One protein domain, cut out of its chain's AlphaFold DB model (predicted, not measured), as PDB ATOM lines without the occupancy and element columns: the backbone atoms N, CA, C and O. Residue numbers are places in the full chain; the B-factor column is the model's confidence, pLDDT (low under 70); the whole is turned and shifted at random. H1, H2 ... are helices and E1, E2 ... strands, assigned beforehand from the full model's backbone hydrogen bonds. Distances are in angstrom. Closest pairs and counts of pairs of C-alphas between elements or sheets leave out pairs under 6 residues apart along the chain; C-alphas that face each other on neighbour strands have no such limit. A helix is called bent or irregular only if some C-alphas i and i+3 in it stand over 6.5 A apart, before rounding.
ATOM      1  N   ARG A 131     -38.216 -33.002 -17.928       91.50
ATOM      2  CA  ARG A 131     -36.997 -32.200 -18.053       91.50
ATOM      3  C   ARG A 131     -36.709 -31.478 -16.749       91.50
ATOM      4  O   ARG A 131     -37.615 -31.014 -16.061       91.50
ATOM      5  N   HIS A 132     -35.430 -31.347 -16.432       94.19
ATOM      6  CA  HIS A 132     -35.001 -30.570 -15.280       94.19
ATOM      7  C   HIS A 132     -35.092 -29.078 -15.608       94.19
ATOM      8  O   HIS A 132     -34.608 -28.618 -16.643       94.19
ATOM      9  N   CYS A 133     -35.722 -28.309 -14.725       94.62
ATOM     10  CA  CYS A 133     -35.725 -26.859 -14.829       94.62
ATOM     11  C   CYS A 133     -34.325 -26.309 -14.527       94.62
ATOM     12  O   CYS A 133     -33.836 -26.477 -13.416       94.62
ATOM     13  N   ASN A 134     -33.728 -25.559 -15.455       94.25
ATOM     14  CA  ASN A 134     -32.384 -24.980 -15.287       94.25
ATOM     15  C   ASN A 134     -32.245 -23.994 -14.104       94.25
ATOM     16  O   ASN A 134     -31.132 -23.606 -13.769       94.25
ATOM     17  N   PHE A 135     -33.355 -23.555 -13.498       93.44
ATOM     18  CA  PHE A 135     -33.351 -22.604 -12.381       93.44
ATOM     19  C   PHE A 135     -33.517 -23.293 -11.022       93.44
ATOM     20  O   PHE A 135     -32.774 -23.012 -10.085       93.44
ATOM     21  N   CYS A 136     -34.502 -24.192 -10.891       93.69
ATOM     22  CA  CYS A 136     -34.797 -24.872  -9.624       93.69
ATOM     23  C   CYS A 136     -34.391 -26.345  -9.572       93.69
ATOM     24  O   CYS A 136     -34.546 -26.955  -8.518       93.69
ATOM     25  N   ASN A 137     -33.883 -26.910 -10.670       93.88
ATOM     26  CA  ASN A 137     -33.534 -28.324 -10.835       93.88
ATOM     27  C   ASN A 137     -34.673 -29.316 -10.538       93.88
ATOM     28  O   ASN A 137     -34.424 -30.513 -10.458       93.88
ATOM     29  N   ARG A 138     -35.926 -28.856 -10.411       93.31
ATOM     30  CA  ARG A 138     -37.089 -29.749 -10.320       93.31
ATOM     31  C   ARG A 138     -37.366 -30.378 -11.680       93.31
ATOM     32  O   ARG A 138     -37.251 -29.702 -12.707       93.31
ATOM     33  N   GLU A 139     -37.761 -31.645 -11.676       93.81
ATOM     34  CA  GLU A 139     -38.286 -32.308 -12.863       93.81
ATOM     35  C   GLU A 139     -39.697 -31.805 -13.169       93.81
ATOM     36  O   GLU A 139     -40.586 -31.810 -12.318       93.81
ATOM     37  N   VAL A 140     -39.895 -31.352 -14.403       93.06
ATOM     38  CA  VAL A 140     -41.152 -30.796 -14.898       93.06
ATOM     39  C   VAL A 140     -41.400 -31.338 -16.304       93.06
ATOM     40  O   VAL A 140     -40.469 -31.494 -17.092       93.06
ATOM     41  N   GLN A 141     -42.659 -31.607 -16.640       92.50
ATOM     42  CA  GLN A 141     -43.048 -32.000 -17.997       92.50
ATOM     43  C   GLN A 141     -42.731 -30.887 -18.996       92.50
ATOM     44  O   GLN A 141     -42.981 -29.710 -18.717       92.50
ATOM     45  N   LEU A 142     -42.232 -31.246 -20.179       90.25
ATOM     46  CA  LEU A 142     -41.795 -30.289 -21.193       90.25
ATOM     47  C   LEU A 142     -42.884 -29.266 -21.557       90.25
ATOM     48  O   LEU A 142     -42.583 -28.070 -21.584       90.25
ATOM     49  N   HIS A 143     -44.149 -29.679 -21.756       89.06
ATOM     50  CA  HIS A 143     -45.218 -28.699 -22.010       89.06
ATOM     51  C   HIS A 143     -45.416 -27.733 -20.841       89.06
ATOM     52  O   HIS A 143     -45.640 -26.546 -21.075       89.06
ATOM     53  N   LEU A 144     -45.342 -28.199 -19.590       92.94
ATOM     54  CA  LEU A 144     -45.529 -27.351 -18.409       92.94
ATOM     55  C   LEU A 144     -44.346 -26.419 -18.181       92.94
ATOM     56  O   LEU A 144     -44.538 -25.332 -17.642       92.94
ATOM     57  N   LEU A 145     -43.141 -26.811 -18.601       92.19
ATOM     58  CA  LEU A 145     -41.929 -26.047 -18.347       92.19
ATOM     59  C   LEU A 145     -42.032 -24.620 -18.904       92.19
ATOM     60  O   LEU A 145     -41.759 -23.664 -18.184       92.19
ATOM     61  N   ASN A 146     -42.472 -24.472 -20.156       84.88
ATOM     62  CA  ASN A 146     -42.604 -23.157 -20.788       84.88
ATOM     63  C   ASN A 146     -43.997 -22.537 -20.608       84.88
ATOM     64  O   ASN A 146     -44.092 -21.322 -20.528       84.88
ATOM     65  N   SER A 147     -45.064 -23.343 -20.525       89.88
ATOM     66  CA  SER A 147     -46.435 -22.806 -20.440       89.88
ATOM     67  C   SER A 147     -46.875 -22.402 -19.035       89.88
ATOM     68  O   SER A 147     -47.774 -21.584 -18.905       89.88
ATOM     69  N   ARG A 148     -46.300 -23.000 -17.982       92.94
ATOM     70  CA  ARG A 148     -46.714 -22.744 -16.593       92.94
ATOM     71  C   ARG A 148     -45.555 -22.518 -15.633       92.94
ATOM     72  O   ARG A 148     -45.689 -21.741 -14.698       92.94
ATOM     73  N   HIS A 149     -44.436 -23.214 -15.798       94.69
ATOM     74  CA  HIS A 149     -43.325 -23.146 -14.846       94.69
ATOM     75  C   HIS A 149     -42.420 -21.927 -15.067       94.69
ATOM     76  O   HIS A 149     -41.808 -21.443 -14.121       94.69
ATOM     77  N   LYS A 150     -42.345 -21.414 -16.297       93.12
ATOM     78  CA  LYS A 150     -41.643 -20.172 -16.663       93.12
ATOM     79  C   LYS A 150     -42.612 -19.051 -17.054       93.12
ATOM     80  O   LYS A 150     -42.274 -18.188 -17.856       93.12
ATOM     81  N   ASP A 151     -43.819 -19.084 -16.506       92.94
ATOM     82  CA  ASP A 151     -44.827 -18.046 -16.698       92.94
ATOM     83  C   ASP A 151     -45.031 -17.305 -15.374       92.94
ATOM     84  O   ASP A 151     -45.393 -17.919 -14.371       92.94
ATOM     85  N   LEU A 152     -44.777 -15.994 -15.357       92.81
ATOM     86  CA  LEU A 152     -44.908 -15.158 -14.161       92.81
ATOM     87  C   LEU A 152     -46.370 -14.962 -13.714       92.81
ATOM     88  O   LEU A 152     -46.590 -14.554 -12.575       92.81
ATOM     89  N   LEU A 153     -47.363 -15.266 -14.558       91.94
ATOM     90  CA  LEU A 153     -48.785 -15.265 -14.178       91.94
ATOM     91  C   LEU A 153     -49.226 -16.584 -13.535       91.94
ATOM     92  O   LEU A 153     -50.171 -16.617 -12.747       91.94
ATOM     93  N   SER A 154     -48.542 -17.679 -13.854       93.19
ATOM     94  CA  SER A 154     -48.916 -19.016 -13.406       93.19
ATOM     95  C   SER A 154     -48.640 -19.222 -11.912       93.19
ATOM     96  O   SER A 154     -47.604 -18.830 -11.373       93.19
ATOM     97  N   GLU A 155     -49.555 -19.889 -11.210       91.31
ATOM     98  CA  GLU A 155     -49.377 -20.272  -9.801       91.31
ATOM     99  C   GLU A 155     -48.255 -21.295  -9.605       91.31
ATOM    100  O   GLU A 155     -47.570 -21.277  -8.587       91.31
ATOM    101  N   SER A 156     -48.015 -22.152 -10.601       91.06
ATOM    102  CA  SER A 156     -46.949 -23.158 -10.565       91.06
ATOM    103  C   SER A 156     -45.622 -22.637 -11.134       91.06
ATOM    104  O   SER A 156     -44.781 -23.436 -11.576       91.06
ATOM    105  N   CYS A 157     -45.454 -21.313 -11.194       93.69
ATOM    106  CA  CYS A 157     -44.217 -20.684 -11.631       93.69
ATOM    107  C   CYS A 157     -43.052 -21.112 -10.734       93.69
ATOM    108  O   CYS A 157     -43.178 -21.307  -9.525       93.69
ATOM    109  N   CYS A 158     -41.889 -21.262 -11.343       94.62
ATOM    110  CA  CYS A 158     -40.652 -21.533 -10.647       94.62
ATOM    111  C   CYS A 158     -40.287 -20.372  -9.712       94.62
ATOM    112  O   CYS A 158     -40.094 -19.246 -10.157       94.62
ATOM    113  N   GLU A 159     -40.058 -20.671  -8.435       92.06
ATOM    114  CA  GLU A 159     -39.607 -19.691  -7.431       92.06
ATOM    115  C   GLU A 159     -38.271 -19.018  -7.787       92.06
ATOM    116  O   GLU A 159     -37.995 -17.906  -7.348       92.06
ATOM    117  N   LYS A 160     -37.433 -19.695  -8.582       93.25
ATOM    118  CA  LYS A 160     -36.115 -19.209  -9.018       93.25
ATOM    119  C   LYS A 160     -36.121 -18.635 -10.438       93.25
ATOM    120  O   LYS A 160     -35.054 -18.354 -10.977       93.25
ATOM    121  N   PHE A 161     -37.285 -18.523 -11.073       95.19
ATOM    122  CA  PHE A 161     -37.408 -17.909 -12.390       95.19
ATOM    123  C   PHE A 161     -37.650 -16.408 -12.253       95.19
ATOM    124  O   PHE A 161     -38.513 -15.973 -11.492       95.19
ATOM    125  N   PHE A 162     -36.876 -15.642 -13.014       95.12
ATOM    126  CA  PHE A 162     -36.986 -14.197 -13.108       95.12
ATOM    127  C   PHE A 162     -37.038 -13.811 -14.582       95.12
ATOM    128  O   PHE A 162     -36.283 -14.358 -15.390       95.12
ATOM    129  N   ALA A 163     -37.917 -12.879 -14.925       94.00
ATOM    130  CA  ALA A 163     -38.029 -12.335 -16.271       94.00
ATOM    131  C   ALA A 163     -38.474 -10.866 -16.211       94.00
ATOM    132  O   ALA A 163     -39.110 -10.463 -15.232       94.00
ATOM    133  N   PRO A 164     -38.141 -10.054 -17.227       94.69
ATOM    134  CA  PRO A 164     -38.689  -8.711 -17.327       94.69
ATOM    135  C   PRO A 164     -40.194  -8.772 -17.592       94.69
ATOM    136  O   PRO A 164     -40.721  -9.774 -18.087       94.69
ATOM    137  N   CYS A 165     -40.893  -7.684 -17.276       94.19
ATOM    138  CA  CYS A 165     -42.297  -7.555 -17.640       94.19
ATOM    139  C   CYS A 165     -42.439  -7.623 -19.174       94.19
ATOM    140  O   CYS A 165     -41.796  -6.839 -19.866       94.19
ATOM    141  N   PRO A 166     -43.283  -8.511 -19.736       92.19
ATOM    142  CA  PRO A 166     -43.445  -8.629 -21.186       92.19
ATOM    143  C   PRO A 166     -44.259  -7.477 -21.794       92.19
ATOM    144  O   PRO A 166     -44.396  -7.401 -23.012       92.19
ATOM    145  N   HIS A 167     -44.842  -6.617 -20.956       92.12
ATOM    146  CA  HIS A 167     -45.731  -5.543 -21.383       92.12
ATOM    147  C   HIS A 167     -45.047  -4.178 -21.388       92.12
ATOM    148  O   HIS A 167     -45.340  -3.363 -22.253       92.12
ATOM    149  N   CYS A 168     -44.134  -3.917 -20.450       91.19
ATOM    150  CA  CYS A 168     -43.436  -2.638 -20.355       91.19
ATOM    151  C   CYS A 168     -41.954  -2.782 -20.720       91.19
ATOM    152  O   CYS A 168     -41.364  -3.849 -20.585       91.19
ATOM    153  N   ASN A 169     -41.315  -1.679 -21.110       87.81
ATOM    154  CA  ASN A 169     -39.879  -1.648 -21.415       87.81
ATOM    155  C   ASN A 169     -38.995  -1.593 -20.150       87.81
ATOM    156  O   ASN A 169     -37.891  -1.049 -20.178       87.81
ATOM    157  N   GLY A 170     -39.489  -2.099 -19.020       84.38
ATOM    158  CA  GLY A 170     -38.739  -2.148 -17.773       84.38
ATOM    159  C   GLY A 170     -37.636  -3.203 -17.841       84.38
ATOM    160  O   GLY A 170     -37.902  -4.367 -18.117       84.38
ATOM    161  N   SER A 171     -36.398  -2.810 -17.538       86.06
ATOM    162  CA  SER A 171     -35.253  -3.735 -17.474       86.06
ATOM    163  C   SER A 171     -35.181  -4.538 -16.168       86.06
ATOM    164  O   SER A 171     -34.256  -5.326 -15.979       86.06
ATOM    165  N   GLU A 172     -36.112  -4.312 -15.239       91.25
ATOM    166  CA  GLU A 172     -36.141  -4.990 -13.945       91.25
ATOM    167  C   GLU A 172     -36.511  -6.469 -14.109       91.25
ATOM    168  O   GLU A 172     -37.497  -6.814 -14.756       91.25
ATOM    169  N   MET A 173     -35.717  -7.347 -13.498       94.31
ATOM    170  CA  MET A 173     -35.965  -8.786 -13.485       94.31
ATOM    171  C   MET A 173     -36.900  -9.131 -12.330       94.31
ATOM    172  O   MET A 173     -36.513  -9.060 -11.164       94.31
ATOM    173  N   LEU A 174     -38.129  -9.523 -12.653       94.19
ATOM    174  CA  LEU A 174     -39.187  -9.767 -11.681       94.19
ATOM    175  C   LEU A 174     -39.356 -11.270 -11.448       94.19
ATOM    176  O   LEU A 174     -39.336 -12.059 -12.393       94.19
ATOM    177  N   ASN A 175     -39.550 -11.664 -10.190       94.62
ATOM    178  CA  ASN A 175     -40.097 -12.980  -9.869       94.62
ATOM    179  C   ASN A 175     -41.629 -12.928  -9.933       94.62
ATOM    180  O   ASN A 175     -42.222 -11.863 -10.098       94.62
ATOM    181  N   ARG A 176     -42.290 -14.077  -9.763       94.81
ATOM    182  CA  ARG A 176     -43.758 -14.163  -9.809       94.81
ATOM    183  C   ARG A 176     -44.440 -13.145  -8.883       94.81
ATOM    184  O   ARG A 176     -45.352 -12.443  -9.303       94.81
ATOM    185  N   GLN A 177     -44.013 -13.061  -7.622       93.12
ATOM    186  CA  GLN A 177     -44.674 -12.205  -6.636       93.12
ATOM    187  C   GLN A 177     -44.495 -10.720  -6.966       93.12
ATOM    188  O   GLN A 177     -45.474  -9.978  -6.946       93.12
ATOM    189  N   SER A 178     -43.272 -10.302  -7.307       94.31
ATOM    190  CA  SER A 178     -42.980  -8.916  -7.672       94.31
ATOM    191  C   SER A 178     -43.631  -8.528  -9.001       94.31
ATOM    192  O   SER A 178     -44.057  -7.389  -9.169       94.31
ATOM    193  N   PHE A 179     -43.767  -9.477  -9.928       95.06
ATOM    194  CA  PHE A 179     -44.480  -9.277 -11.182       95.06
ATOM    195  C   PHE A 179     -45.970  -9.015 -10.961       95.06
ATOM    196  O   PHE A 179     -46.492  -8.041 -11.496       95.06
ATOM    197  N   LEU A 180     -46.645  -9.812 -10.128       93.56
ATOM    198  CA  LEU A 180     -48.060  -9.580  -9.821       93.56
ATOM    199  C   LEU A 180     -48.292  -8.216  -9.165       93.56
ATOM    200  O   LEU A 180     -49.218  -7.516  -9.549       93.56
ATOM    201  N   THR A 181     -47.420  -7.794  -8.244       94.38
ATOM    202  CA  THR A 181     -47.509  -6.448  -7.655       94.38
ATOM    203  C   THR A 181     -47.172  -5.343  -8.658       94.38
ATOM    204  O   THR A 181     -47.744  -4.257  -8.607       94.38
ATOM    205  N   HIS A 182     -46.254  -5.600  -9.594       94.19
ATOM    206  CA  HIS A 182     -45.927  -4.661 -10.665       94.19
ATOM    207  C   HIS A 182     -47.126  -4.446 -11.592       94.19
ATOM    208  O   HIS A 182     -47.392  -3.312 -11.977       94.19
ATOM    209  N   LEU A 183     -47.878  -5.502 -11.921       92.69
ATOM    210  CA  LEU A 183     -49.054  -5.411 -12.787       92.69
ATOM    211  C   LEU A 183     -50.078  -4.383 -12.283       92.69
ATOM    212  O   LEU A 183     -50.663  -3.679 -13.104       92.69
ATOM    213  N   ASP A 184     -50.242  -4.212 -10.972       91.25
ATOM    214  CA  ASP A 184     -51.173  -3.224 -10.408       91.25
ATOM    215  C   ASP A 184     -50.814  -1.770 -10.763       91.25
ATOM    216  O   ASP A 184     -51.703  -0.927 -10.867       91.25
ATOM    217  N   SER A 185     -49.532  -1.473 -11.000       91.56
ATOM    218  CA  SER A 185     -49.033  -0.137 -11.377       91.56
ATOM    219  C   SER A 185     -48.466  -0.059 -12.803       91.56
ATOM    220  O   SER A 185     -48.031   1.003 -13.250       91.56
TER     221      SER A 185
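This is residues 131 to 185 of the 279 residues of the protein "TRAF-type domain-containing protein" of Macrostomum lignano (UniProt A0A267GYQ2). With little regular structure, this is a short rod of winding loops, with strand E1 and helix H1 towards one end and helix H2 reaching to the other. Between the helices, residues 150 to 175 loop through the middle with no named element. The printed part has 55 residues, 21 of them in named elements, in the order E1, H1, H2; the class is mostly helix. It is compact, with a radius of gyration of the C-alphas of 11.4 A, and spans 34 by 16 by 16 A.

Residues 131 to 132 pair antiparallel with residues 139 to 140 of E1, residues 139 to 141, which pairs with no named strand. A tight link joins E1 to H1, residues 142 to 149; their closest C-alphas, of Val 140 and His 149, are 8.0 A apart. H2, residues 176 to 185, is apart from both. Of the O i to N i+4 pairs, 2 of 4 in H1 and 4 of 6 in H2 are within hydrogen-bond range.

E1 begins at C-alpha 139 (-38.286, -32.308, -12.863) and measures 7.0 A. H1 measures 9.7 A and is neither bent nor irregular, but only just: C-alphas 143 and 146 are 6.2 A apart. H2 measures 15.1 A, ending at C-alpha 185 (-49.033, -0.137, -11.377).

The C-alphas of Arg 131 and Ser 185, the two farthest apart, are 34.9 A apart. The link from H1 to H2 is long, with 26 residues. The printed part has no cut, and no printed residue is under pLDDT 70.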